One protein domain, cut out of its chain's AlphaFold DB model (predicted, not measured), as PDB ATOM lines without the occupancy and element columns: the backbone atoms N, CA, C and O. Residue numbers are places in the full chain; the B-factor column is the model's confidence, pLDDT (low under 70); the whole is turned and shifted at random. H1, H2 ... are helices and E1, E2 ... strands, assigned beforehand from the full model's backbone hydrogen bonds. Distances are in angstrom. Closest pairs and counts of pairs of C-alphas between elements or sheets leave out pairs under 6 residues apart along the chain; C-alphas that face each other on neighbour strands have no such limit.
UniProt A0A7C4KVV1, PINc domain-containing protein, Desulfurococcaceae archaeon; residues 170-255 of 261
ATOM      1  N   VAL A 170     -33.064 -51.494 -24.128       91.12
ATOM      2  CA  VAL A 170     -33.616 -52.615 -24.899       91.12
ATOM      3  C   VAL A 170     -34.919 -52.166 -25.552       91.12
ATOM      4  O   VAL A 170     -35.791 -51.614 -24.882       91.12
ATOM      5  N   CYS A 171     -35.043 -52.394 -26.855       91.56
ATOM      6  CA  CYS A 171     -36.132 -51.893 -27.681       91.56
ATOM      7  C   CYS A 171     -36.761 -53.028 -28.494       91.56
ATOM      8  O   CYS A 171     -36.199 -53.471 -29.494       91.56
ATOM      9  N   ALA A 172     -37.934 -53.496 -28.067       90.12
ATOM     10  CA  ALA A 172     -38.663 -54.604 -28.689       90.12
ATOM     11  C   ALA A 172     -39.573 -54.116 -29.833       90.12
ATOM     12  O   ALA A 172     -40.770 -54.404 -29.871       90.12
ATOM     13  N   VAL A 173     -39.002 -53.329 -30.746       87.50
ATOM     14  CA  VAL A 173     -39.666 -52.856 -31.968       87.50
ATOM     15  C   VAL A 173     -38.902 -53.367 -33.183       87.50
ATOM     16  O   VAL A 173     -37.679 -53.420 -33.180       87.50
ATOM     17  N   ASP A 174     -39.621 -53.715 -34.242       83.94
ATOM     18  CA  ASP A 174     -39.065 -54.217 -35.508       83.94
ATOM     19  C   ASP A 174     -38.662 -53.091 -36.480       83.94
ATOM     20  O   ASP A 174     -38.060 -53.326 -37.527       83.94
ATOM     21  N   ARG A 175     -38.973 -51.843 -36.120       88.69
ATOM     22  CA  ARG A 175     -38.808 -50.654 -36.956       88.69
ATOM     23  C   ARG A 175     -37.628 -49.790 -36.528       88.69
ATOM     24  O   ARG A 175     -37.690 -49.098 -35.513       88.69
ATOM     25  N   VAL A 176     -36.589 -49.753 -37.362       89.31
ATOM     26  CA  VAL A 176     -35.366 -48.954 -37.151       89.31
ATOM     27  C   VAL A 176     -35.657 -47.474 -36.878       89.31
ATOM     28  O   VAL A 176     -35.044 -46.887 -35.992       89.31
ATOM     29  N   ASP A 177     -36.605 -46.861 -37.589       92.44
ATOM     30  CA  ASP A 177     -36.950 -45.445 -37.405       92.44
ATOM     31  C   ASP A 177     -37.480 -45.153 -35.991       92.44
ATOM     32  O   ASP A 177     -37.171 -44.114 -35.401       92.44
ATOM     33  N   MET A 178     -38.208 -46.105 -35.401       94.06
ATOM     34  CA  MET A 178     -38.692 -46.017 -34.024       94.06
ATOM     35  C   MET A 178     -37.560 -46.200 -33.008       94.06
ATOM     36  O   MET A 178     -37.526 -45.477 -32.014       94.06
ATOM     37  N   VAL A 179     -36.600 -47.093 -33.280       94.25
ATOM     38  CA  VAL A 179     -35.400 -47.281 -32.439       94.25
ATOM     39  C   VAL A 179     -34.547 -46.012 -32.419       94.25
ATOM     40  O   VAL A 179     -34.109 -45.569 -31.357       94.25
ATOM     41  N   ILE A 180     -34.348 -45.381 -33.579       95.19
ATOM     42  CA  ILE A 180     -33.621 -44.109 -33.693       95.19
ATOM     43  C   ILE A 180     -34.355 -43.007 -32.926       95.19
ATOM     44  O   ILE A 180     -33.744 -42.288 -32.135       95.19
ATOM     45  N   LYS A 181     -35.677 -42.897 -33.089       96.19
ATOM     46  CA  LYS A 181     -36.486 -41.924 -32.343       96.19
ATOM     47  C   LYS A 181     -36.383 -42.131 -30.829       96.19
ATOM     48  O   LYS A 181     -36.218 -41.158 -30.095       96.19
ATOM     49  N   ALA A 182     -36.462 -43.379 -30.362       95.31
ATOM     50  CA  ALA A 182     -36.274 -43.711 -28.953       95.31
ATOM     51  C   ALA A 182     -34.862 -43.352 -28.477       95.31
ATOM     52  O   ALA A 182     -34.717 -42.778 -27.406       95.31
ATOM     53  N   THR A 183     -33.838 -43.606 -29.296       95.00
ATOM     54  CA  THR A 183     -32.442 -43.239 -29.014       95.00
ATOM     55  C   THR A 183     -32.292 -41.734 -28.789       95.00
ATOM     56  O   THR A 183     -31.744 -41.321 -27.769       95.00
ATOM     57  N   LEU A 184     -32.812 -40.904 -29.698       96.00
ATOM     58  CA  LEU A 184     -32.741 -39.443 -29.579       96.00
ATOM     59  C   LEU A 184     -33.450 -38.932 -28.322       96.00
ATOM     60  O   LEU A 184     -32.910 -38.099 -27.601       96.00
ATOM     61  N   LEU A 185     -34.630 -39.479 -28.014       95.19
ATOM     62  CA  LEU A 185     -35.374 -39.143 -26.798       95.19
ATOM     63  C   LEU A 185     -34.639 -39.585 -25.528       95.19
ATOM     64  O   LEU A 185     -34.560 -38.819 -24.570       95.19
ATOM     65  N   TYR A 186     -34.074 -40.793 -25.530       93.06
ATOM     66  CA  TYR A 186     -33.324 -41.347 -24.406       93.06
ATOM     67  C   TYR A 186     -32.097 -40.496 -24.070       93.06
ATOM     68  O   TYR A 186     -31.788 -40.262 -22.902       93.06
ATOM     69  N   LEU A 187     -31.430 -39.984 -25.103       92.44
ATOM     70  CA  LEU A 187     -30.262 -39.121 -24.964       92.44
ATOM     71  C   LEU A 187     -30.624 -37.646 -24.803       92.44
ATOM     72  O   LEU A 187     -29.788 -36.872 -24.361       92.44
ATOM     73  N   ASN A 188     -31.868 -37.255 -25.082       92.88
ATOM     74  CA  ASN A 188     -32.275 -35.855 -25.180       92.88
ATOM     75  C   ASN A 188     -31.437 -35.080 -26.216       92.88
ATOM     76  O   ASN A 188     -31.014 -33.948 -25.983       92.88
ATOM     77  N   GLU A 189     -31.193 -35.723 -27.357       93.50
ATOM     78  CA  GLU A 189     -30.419 -35.192 -28.477       93.50
ATOM     79  C   GLU A 189     -31.354 -34.877 -29.650       93.50
ATOM     80  O   GLU A 189     -32.250 -35.669 -29.945       93.50
ATOM     81  N   PRO A 190     -31.180 -33.737 -30.336       93.56
ATOM     82  CA  PRO A 190     -32.130 -33.299 -31.354       93.56
ATOM     83  C   PRO A 190     -31.870 -33.899 -32.739       93.56
ATOM     84  O   PRO A 190     -32.766 -33.872 -33.578       93.56
ATOM     85  N   ASP A 191     -30.655 -34.385 -33.001       95.56
ATOM     86  CA  ASP A 191     -30.232 -34.816 -34.332       95.56
ATOM     87  C   ASP A 191     -29.146 -35.904 -34.259       95.56
ATOM     88  O   ASP A 191     -28.501 -36.106 -33.223       95.56
ATOM     89  N   TYR A 192     -28.949 -36.614 -35.369       95.12
ATOM     90  CA  TYR A 192     -27.951 -37.671 -35.518       95.12
ATOM     91  C   TYR A 192     -27.413 -37.771 -36.949       95.12
ATOM     92  O   TYR A 192     -28.060 -37.394 -37.922       95.12
ATOM     93  N   ILE A 193     -26.244 -38.391 -37.082       92.44
ATOM     94  CA  ILE A 193     -25.719 -38.889 -38.351       92.44
ATOM     95  C   ILE A 193     -25.544 -40.402 -38.277       92.44
ATOM     96  O   ILE A 193     -25.060 -40.941 -37.283       92.44
ATOM     97  N   ILE A 194     -25.922 -41.102 -39.349       90.75
ATOM     98  CA  ILE A 194     -25.589 -42.520 -39.498       90.75
ATOM     99  C   ILE A 194     -24.129 -42.617 -39.925       90.75
ATOM    100  O   ILE A 194     -23.755 -42.163 -41.019       90.75
ATOM    101  N   MET A 195     -23.329 -43.219 -39.051       86.12
ATOM    102  CA  MET A 195     -21.923 -43.489 -39.291       86.12
ATOM    103  C   MET A 195     -21.780 -44.757 -40.108       86.12
ATOM    104  O   MET A 195     -21.131 -44.712 -41.143       86.12
ATOM    105  N   GLU A 196     -22.394 -45.868 -39.716       85.50
ATOM    106  CA  GLU A 196     -22.194 -47.147 -40.403       85.50
ATOM    107  C   GLU A 196     -23.406 -48.064 -40.275       85.50
ATOM    108  O   GLU A 196     -24.047 -48.110 -39.225       85.50
ATOM    109  N   HIS A 197     -23.697 -48.808 -41.343       86.50
ATOM    110  CA  HIS A 197     -24.609 -49.946 -41.307       86.50
ATOM    111  C   HIS A 197     -23.780 -51.224 -41.250       86.50
ATOM    112  O   HIS A 197     -22.975 -51.488 -42.141       86.50
ATOM    113  N   LEU A 198     -23.979 -52.018 -40.205       84.56
ATOM    114  CA  LEU A 198     -23.279 -53.279 -40.016       84.56
ATOM    115  C   LEU A 198     -24.051 -54.402 -40.718       84.56
ATOM    116  O   LEU A 198     -25.281 -54.398 -40.787       84.56
ATOM    117  N   SER A 199     -23.326 -55.401 -41.219       82.31
ATOM    118  CA  SER A 199     -23.891 -56.507 -42.008       82.31
ATOM    119  C   SER A 199     -24.939 -57.347 -41.267       82.31
ATOM    120  O   SER A 199     -25.753 -58.011 -41.899       82.31
ATOM    121  N   ASN A 200     -24.953 -57.299 -39.935       83.69
ATOM    122  CA  ASN A 200     -25.912 -57.995 -39.075       83.69
ATOM    123  C   ASN A 200     -27.186 -57.176 -38.775       83.69
ATOM    124  O   ASN A 200     -27.912 -57.511 -37.844       83.69
ATOM    125  N   GLY A 201     -27.427 -56.074 -39.492       83.81
ATOM    126  CA  GLY A 201     -28.568 -55.177 -39.255       83.81
ATOM    127  C   GLY A 201     -28.373 -54.193 -38.095       83.81
ATOM    128  O   GLY A 201     -29.247 -53.364 -37.845       83.81
ATOM    129  N   SER A 202     -27.229 -54.245 -37.406       88.44
ATOM    130  CA  SER A 202     -26.845 -53.231 -36.419       88.44
ATOM    131  C   SER A 202     -26.400 -51.940 -37.115       88.44
ATOM    132  O   SER A 202     -26.069 -51.934 -38.301       88.44
ATOM    133  N   MET A 203     -26.355 -50.833 -36.384       91.88
ATOM    134  CA  MET A 203     -25.857 -49.564 -36.915       91.88
ATOM    135  C   MET A 203     -25.129 -48.744 -35.867       91.88
ATOM    136  O   MET A 203     -25.409 -48.829 -34.670       91.88
ATOM    137  N   GLU A 204     -24.223 -47.909 -36.352       90.44
ATOM    138  CA  GLU A 204     -23.562 -46.892 -35.556       90.44
ATOM    139  C   GLU A 204     -24.068 -45.510 -35.939       90.44
ATOM    140  O   GLU A 204     -24.070 -45.126 -37.112       90.44
ATOM    141  N   LEU A 205     -24.472 -44.757 -34.925       92.19
ATOM    142  CA  LEU A 205     -24.889 -43.371 -35.037       92.19
ATOM    143  C   LEU A 205     -23.931 -42.482 -34.258       92.19
ATOM    144  O   LEU A 205     -23.324 -42.903 -33.272       92.19
ATOM    145  N   GLU A 206     -23.869 -41.221 -34.649       92.88
ATOM    146  CA  GLU A 206     -23.283 -40.175 -33.828       92.88
ATOM    147  C   GLU A 206     -24.320 -39.068 -33.631       92.88
ATOM    148  O   GLU A 206     -24.900 -38.577 -34.596       92.88
ATOM    149  N   THR A 207     -24.593 -38.702 -32.384       94.44
ATOM    150  CA  THR A 207     -25.354 -37.504 -32.002       94.44
ATOM    151  C   THR A 207     -24.375 -36.400 -31.623       94.44
ATOM    152  O   THR A 207     -23.165 -36.620 -31.619       94.44
ATOM    153  N   TYR A 208     -24.849 -35.216 -31.246       94.19
ATOM    154  CA  TYR A 208     -23.966 -34.119 -30.838       94.19
ATOM    155  C   TYR A 208     -22.958 -34.516 -29.756       94.19
ATOM    156  O   TYR A 208     -21.769 -34.226 -29.924       94.19
ATOM    157  N   CYS A 209     -23.398 -35.253 -28.732       93.44
ATOM    158  CA  CYS A 209     -22.540 -35.677 -27.629       93.44
ATOM    159  C   CYS A 209     -22.353 -37.186 -27.468       93.44
ATOM    160  O   CYS A 209     -21.681 -37.587 -26.519       93.44
ATOM    161  N   HIS A 210     -22.903 -38.028 -28.347       92.50
ATOM    162  CA  HIS A 210     -22.821 -39.484 -28.194       92.50
ATOM    163  C   HIS A 210     -22.392 -40.182 -29.475       92.50
ATOM    164  O   HIS A 210     -22.826 -39.821 -30.562       92.50
ATOM    165  N   ARG A 211     -21.627 -41.263 -29.329       91.50
ATOM    166  CA  ARG A 211     -21.591 -42.347 -30.311       91.50
ATOM    167  C   ARG A 211     -22.527 -43.440 -29.820       91.50
ATOM    168  O   ARG A 211     -22.454 -43.827 -28.657       91.50
ATOM    169  N   VAL A 212     -23.423 -43.918 -30.667       91.62
ATOM    170  CA  VAL A 212     -24.443 -44.895 -30.283       91.62
ATOM    171  C   VAL A 212     -24.315 -46.124 -31.156       91.62
ATOM    172  O   VAL A 212     -24.422 -46.035 -32.376       91.62
ATOM    173  N   LEU A 213     -24.124 -47.274 -30.520       91.69
ATOM    174  CA  LEU A 213     -24.218 -48.562 -31.184       91.69
ATOM    175  C   LEU A 213     -25.619 -49.123 -30.953       91.69
ATOM    176  O   LEU A 213     -25.981 -49.446 -29.823       91.69
ATOM    177  N   ILE A 214     -26.394 -49.243 -32.023       92.25
ATOM    178  CA  ILE A 214     -27.696 -49.903 -32.016       92.25
ATOM    179  C   ILE A 214     -27.476 -51.317 -32.545       92.25
ATOM    180  O   ILE A 214     -27.277 -51.514 -33.743       92.25
ATOM    181  N   LYS A 215     -27.472 -52.300 -31.644       91.69
ATOM    182  CA  LYS A 215     -27.300 -53.712 -31.995       91.69
ATOM    183  C   LYS A 215     -28.641 -54.349 -32.290       91.69
ATOM    184  O   LYS A 215     -29.578 -54.133 -31.533       91.69
ATOM    185  N   TYR A 216     -28.716 -55.152 -33.337       90.50
ATOM    186  CA  TYR A 216     -29.862 -56.020 -33.578       90.50
ATOM    187  C   TYR A 216     -29.571 -57.419 -33.029       90.50
ATOM    188  O   TYR A 216     -28.584 -58.044 -33.420       90.50
ATOM    189  N   GLU A 217     -30.421 -57.899 -32.121       89.81
ATOM    190  CA  GLU A 217     -30.291 -59.201 -31.454       89.81
ATOM    191  C   GLU A 217     -31.468 -60.128 -31.814       89.81
ATOM    192  O   GLU A 217     -32.017 -60.834 -30.979       89.81
ATOM    193  N   GLY A 218     -31.859 -60.137 -33.094       84.81
ATOM    194  CA  GLY A 218     -32.825 -61.083 -33.665       84.81
ATOM    195  C   GLY A 218     -34.294 -60.694 -33.481       84.81
ATOM    196  O   GLY A 218     -35.030 -60.620 -34.460       84.81
ATOM    197  N   ASP A 219     -34.741 -60.406 -32.265       87.19
ATOM    198  CA  ASP A 219     -36.132 -60.012 -31.978       87.19
ATOM    199  C   ASP A 219     -36.256 -58.622 -31.334       87.19
ATOM    200  O   ASP A 219     -37.358 -58.091 -31.198       87.19
ATOM    201  N   HIS A 220     -35.129 -58.001 -30.993       91.06
ATOM    202  CA  HIS A 220     -35.076 -56.667 -30.416       91.06
ATOM    203  C   HIS A 220     -33.796 -55.925 -30.810       91.06
ATOM    204  O   HIS A 220     -32.844 -56.493 -31.355       91.06
ATOM    205  N   PHE A 221     -33.776 -54.628 -30.508       92.56
ATOM    206  CA  PHE A 221     -32.588 -53.795 -30.599       92.56
ATOM    207  C   PHE A 221     -32.043 -53.458 -29.213       92.56
ATOM    208  O   PHE A 221     -32.801 -53.217 -28.275       92.56
ATOM    209  N   VAL A 222     -30.721 -53.373 -29.098       91.81
ATOM    210  CA  VAL A 222     -30.020 -52.896 -27.905       91.81
ATOM    211  C   VAL A 222     -29.302 -51.597 -28.255       91.81
ATOM    212  O   VAL A 222     -28.353 -51.584 -29.038       91.81
ATOM    213  N   ILE A 223     -29.764 -50.490 -27.678       91.88
ATOM    214  CA  ILE A 223     -29.222 -49.146 -27.887       91.88
ATOM    215  C   ILE A 223     -28.162 -48.886 -26.817       91.88
ATOM    216  O   ILE A 223     -28.495 -48.691 -25.650       91.88
ATOM    217  N   CYS A 224     -26.893 -48.852 -27.208       90.56
ATOM    218  CA  CYS A 224     -25.766 -48.624 -26.307       90.56
ATOM    219  C   CYS A 224     -25.069 -47.293 -26.626       90.56
ATOM    220  O   CYS A 224     -24.229 -47.240 -27.532       90.56
ATOM    221  N   PRO A 225     -25.414 -46.211 -25.909       90.31
ATOM    222  CA  PRO A 225     -24.765 -44.923 -26.079       90.31
ATOM    223  C   PRO A 225     -23.435 -44.846 -25.325       90.31
ATOM    224  O   PRO A 225     -23.278 -45.371 -24.225       90.31
ATOM    225  N   GLN A 226     -22.492 -44.118 -25.906       88.00
ATOM    226  CA  GLN A 226     -21.233 -43.728 -25.295       88.00
ATOM    227  C   GLN A 226     -21.090 -42.213 -25.425       88.00
ATOM    228  O   GLN A 226     -21.039 -41.687 -26.538       88.00
ATOM    229  N   THR A 227     -21.012 -41.511 -24.296       90.00
ATOM    230  CA  THR A 227     -20.753 -40.067 -24.295       90.00
ATOM    231  C   THR A 227     -19.364 -39.794 -24.866       90.00
ATOM    232  O   THR A 227     -18.374 -40.412 -24.461       90.00
ATOM    233  N   LEU A 228     -19.292 -38.873 -25.823       91.12
ATOM    234  CA  LEU A 228     -18.040 -38.400 -26.392       91.12
ATOM    235  C   LEU A 228     -17.250 -37.664 -25.306       91.12
ATOM    236  O   LEU A 228     -17.798 -36.854 -24.558       91.12
ATOM    237  N   ASN A 229     -15.944 -37.921 -25.237       92.25
ATOM    238  CA  ASN A 229     -15.040 -37.248 -24.312       92.25
ATOM    239  C   ASN A 229     -14.726 -35.842 -24.838       92.25
ATOM    240  O   ASN A 229     -13.662 -35.596 -25.404       92.25
ATOM    241  N   ILE A 230     -15.728 -34.975 -24.751       94.25
ATOM    242  CA  ILE A 230     -15.722 -33.577 -25.159       94.25
ATOM    243  C   ILE A 230     -16.203 -32.796 -23.941       94.25
ATOM    244  O   ILE A 230     -17.257 -33.119 -23.392       94.25
ATOM    245  N   LYS A 231     -15.437 -31.793 -23.510       94.12
ATOM    246  CA  LYS A 231     -15.679 -31.072 -22.253       94.12
ATOM    247  C   LYS A 231     -17.130 -30.591 -22.110       94.12
ATOM    248  O   LYS A 231     -17.769 -30.893 -21.111       94.12
ATOM    249  N   GLU A 232     -17.666 -29.910 -23.118       95.00
ATOM    250  CA  GLU A 232     -19.020 -29.342 -23.096       95.00
ATOM    251  C   GLU A 232     -20.088 -30.439 -23.017       95.00
ATOM    252  O   GLU A 232     -21.106 -30.272 -22.350       95.00
ATOM    253  N   CYS A 233     -19.847 -31.583 -23.660       92.75
ATOM    254  CA  CYS A 233     -20.732 -32.735 -23.572       92.75
ATOM    255  C   CYS A 233     -20.725 -33.337 -22.168       92.75
ATOM    256  O   CYS A 233     -21.786 -33.562 -21.598       92.75
ATOM    257  N   ILE A 234     -19.549 -33.541 -21.575       91.12
ATOM    258  CA  ILE A 234     -19.434 -34.046 -20.203       91.12
ATOM    259  C   ILE A 234     -20.165 -33.103 -19.233       91.12
ATOM    260  O   ILE A 234     -21.026 -33.551 -18.480       91.12
ATOM    261  N   GLU A 235     -19.936 -31.792 -19.338       91.38
ATOM    262  CA  GLU A 235     -20.577 -30.782 -18.485       91.38
ATOM    263  C   GLU A 235     -22.111 -30.761 -18.590       91.38
ATOM    264  O   GLU A 235     -22.795 -30.432 -17.620       91.38
ATOM    265  N   VAL A 236     -22.687 -31.082 -19.753       88.75
ATOM    266  CA  VAL A 236     -24.149 -31.189 -19.909       88.75
ATOM    267  C   VAL A 236     -24.694 -32.438 -19.227       88.75
ATOM    268  O   VAL A 236     -25.762 -32.379 -18.618       88.75
ATOM    269  N   TYR A 237     -23.979 -33.558 -19.310       82.88
ATOM    270  CA  TYR A 237     -24.466 -34.846 -18.819       82.88
ATOM    271  C   TYR A 237     -24.132 -35.111 -17.346       82.88
ATOM    272  O   TYR A 237     -24.811 -35.930 -16.729       82.88
ATOM    273  N   GLU A 238     -23.182 -34.375 -16.765       85.00
ATOM    274  CA  GLU A 238     -22.931 -34.332 -15.317       85.00
ATOM    275  C   GLU A 238     -23.981 -33.510 -14.549       85.00
ATOM    276  O   GLU A 238     -24.132 -33.668 -13.336       85.00
ATOM    277  N   LYS A 239     -24.745 -32.645 -15.232       86.00
ATOM    278  CA  LYS A 239     -25.840 -31.896 -14.600       86.00
ATOM    279  C   LYS A 239     -27.010 -32.824 -14.245       86.00
ATOM    280  O   LYS A 239     -27.313 -33.749 -15.005       86.00
ATOM    281  N   PRO A 240     -27.734 -32.543 -13.142       88.12
ATOM    282  CA  PRO A 240     -28.967 -33.250 -12.816       88.12
ATOM    283  C   PRO A 240     -29.954 -33.241 -13.988       88.12
ATOM    284  O   PRO A 240     -30.077 -32.247 -14.707       88.12
ATOM    285  N   MET A 241     -30.675 -34.349 -14.177       87.62
ATOM    286  CA  MET A 241     -31.691 -34.432 -15.223       87.62
ATOM    287  C   MET A 241     -32.801 -33.407 -14.974       87.62
ATOM    288  O   MET A 241     -33.359 -33.331 -13.882       87.62
ATOM    289  N   THR A 242     -33.149 -32.650 -16.012       91.56
ATOM    290  CA  THR A 242     -34.328 -31.781 -15.997       91.56
ATOM    291  C   THR A 242     -35.605 -32.619 -16.083       91.56
ATOM    292  O   THR A 242     -35.588 -33.743 -16.592       91.56
ATOM    293  N   GLU A 243     -36.741 -32.068 -15.653       93.88
ATOM    294  CA  GLU A 243     -38.040 -32.741 -15.811       93.88
ATOM    295  C   GLU A 243     -38.343 -33.087 -17.272       93.88
ATOM    296  O   GLU A 243     -38.899 -34.141 -17.570       93.88
ATOM    297  N   GLU A 244     -37.956 -32.210 -18.199       92.88
ATOM    298  CA  GLU A 244     -38.077 -32.459 -19.631       92.88
ATOM    299  C   GLU A 244     -37.262 -33.680 -20.061       92.88
ATOM    300  O   GLU A 244     -37.794 -34.567 -20.728       92.88
ATOM    301  N   ARG A 245     -36.005 -33.777 -19.611       90.88
ATOM    302  CA  ARG A 245     -35.144 -34.927 -19.899       90.88
ATOM    303  C   ARG A 245     -35.723 -36.215 -19.311       90.88
ATOM    304  O   ARG A 245     -35.704 -37.242 -19.981       90.88
ATOM    305  N   ILE A 246     -36.294 -36.165 -18.105       92.25
ATOM    306  CA  ILE A 246     -36.993 -37.310 -17.497       92.25
ATOM    307  C   ILE A 246     -38.197 -37.724 -18.355       92.25
ATOM    308  O   ILE A 246     -38.335 -38.904 -18.677       92.25
ATOM    309  N   ARG A 247     -39.040 -36.775 -18.790       95.50
ATOM    310  CA  ARG A 247     -40.182 -37.063 -19.679       95.50
ATOM    311  C   ARG A 247     -39.739 -37.697 -20.999       95.50
ATOM    312  O   ARG A 247     -40.361 -38.661 -21.442       95.50
ATOM    313  N   ASN A 248     -38.665 -37.197 -21.605       94.75
ATOM    314  CA  ASN A 248     -38.127 -37.743 -22.853       94.75
ATOM    315  C   ASN A 248     -37.609 -39.175 -22.670       94.75
ATOM    316  O   ASN A 248     -37.944 -40.046 -23.471       94.75
ATOM    317  N   VAL A 249     -36.900 -39.451 -21.571       92.12
ATOM    318  CA  VAL A 249     -36.462 -40.809 -21.223       92.12
ATOM    319  C   VAL A 249     -37.654 -41.750 -21.033       92.12
ATOM    320  O   VAL A 249     -37.668 -42.832 -21.616       92.12
ATOM    321  N   MET A 250     -38.691 -41.342 -20.296       93.81
ATOM    322  CA  MET A 250     -39.896 -42.165 -20.112       93.81
ATOM    323  C   MET A 250     -40.594 -42.467 -21.442       93.81
ATOM    324  O   MET A 250     -40.970 -43.609 -21.701       93.81
ATOM    325  N   ARG A 251     -40.686 -41.474 -22.331       95.38
ATOM    326  CA  ARG A 251     -41.247 -41.653 -23.673       95.38
ATOM    327  C   ARG A 251     -40.411 -42.596 -24.540       95.38
ATOM    328  O   ARG A 251     -40.972 -43.351 -25.332       95.38
ATOM    329  N   ALA A 252     -39.084 -42.574 -24.405       94.56
ATOM    330  CA  ALA A 252     -38.210 -43.533 -25.076       94.56
ATOM    331  C   ALA A 252     -38.500 -44.970 -24.613       94.56
ATOM    332  O   ALA A 252     -38.656 -45.857 -25.451       94.56
ATOM    333  N   TYR A 253     -38.664 -45.184 -23.301       93.25
ATOM    334  CA  TYR A 253     -39.072 -46.484 -22.762       93.25
ATOM    335  C   TYR A 253     -40.437 -46.931 -23.289       93.25
ATOM    336  O   TYR A 253     -40.598 -48.097 -23.625       93.25
ATOM    337  N   GLU A 254     -41.414 -46.028 -23.394       94.00
ATOM    338  CA  GLU A 254     -42.732 -46.345 -23.959       94.00
ATOM    339  C   GLU A 254     -42.661 -46.778 -25.421       94.00
ATOM    340  O   GLU A 254     -43.301 -47.761 -25.786       94.00
ATOM    341  N   ILE A 255     -41.859 -46.092 -26.242       93.88
ATOM    342  CA  ILE A 255     -41.627 -46.481 -27.640       93.88
ATOM    343  C   ILE A 255     -41.004 -47.876 -27.721       93.88
ATOM    344  O   ILE A 255     -41.352 -48.648 -28.606       93.88
TER     345      ILE A 255
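What this domain is: This is residues 170 to 255 of the 261 residues of the protein "PINc domain-containing protein" of Desulfurococcaceae archaeon (UniProt A0A7C4KVV1). A four-stranded, twisted sheet forms a wall with H1 running slantwise over one face and the other face bare; H3 packs on H1, off the sheet, and short H2 sits past the end of E4. The printed part has 86 residues, with three named helices and four named strands in the order H1 E1 E2 E3 E4 H2 H3. The sheet's order is E1 E2 E3 E4, antiparallel throughout, and the class is mixed, helices and strands. The whole is compact, with a radius of gyration of the C-alphas of 12.9 A and spans of 35 by 26 by 17 A.

How they stand to each other: Look first at E1, residues 192 to 197, E2, residues 203 to 207, E3, residues 210 to 216, and E4, residues 221 to 227: they make a meander, each strand the antiparallel neighbour of the one before. In the hairpin E1 and E2, N 193 and O 206 are 2.8 A apart, within hydrogen-bond range. In the hairpin E2 and E3, N 205 and O 212 are 2.9 A apart, and in the hairpin E3 and E4, N 213 and O 224 are 3.0 A apart, both within that range. Residues 170 to 171 form a short antiparallel pairing with residues 221 to 222 of the edge strand E4. H1, residues 176 to 187, is on the sheet at a height of 8.3 A, over E2 and E3, slantwise to the strands at 37 degrees to E3 on the local plane. The closest C-alphas of H1 and E4 are those of Thr 183 and Ile 223, 6.8 A apart. H3, residues 243 to 255, touches H1 at a shallow tilt of 24 degrees, opposite ways; their closest C-alphas, of Ala 182 and Ala 252, are 4.3 A apart. H2, residues 231 to 237, is only just not on the sheet, with 4 pairs of C-alphas within 10 A, and it is apart from H1 and H3. In H1, H2 and H3 every O i to N i+4 pair is within hydrogen-bond range.

Where its parts are: Find C-alpha 192 at (-27.951, -37.671, -35.518), where E1 begins; it runs 14.0 A, and E2 13.0 A. E3 runs 18.8 A, and E4 19.2 A to C-alpha 227 at (-20.753, -40.067, -24.295). H1 measures 16.5 A, H2 10.2 A, and H3 18.5 A, ending at C-alpha 255 at (-41.627, -46.481, -27.640).

The domain as a whole: Look at Ser 199 and Glu 243 for the two C-alphas farthest apart, 38.1 A. The printed part has no cut, and the six links between its named elements are tight. The mean pLDDT of the printed part is 91.2, and no printed residue is under 70.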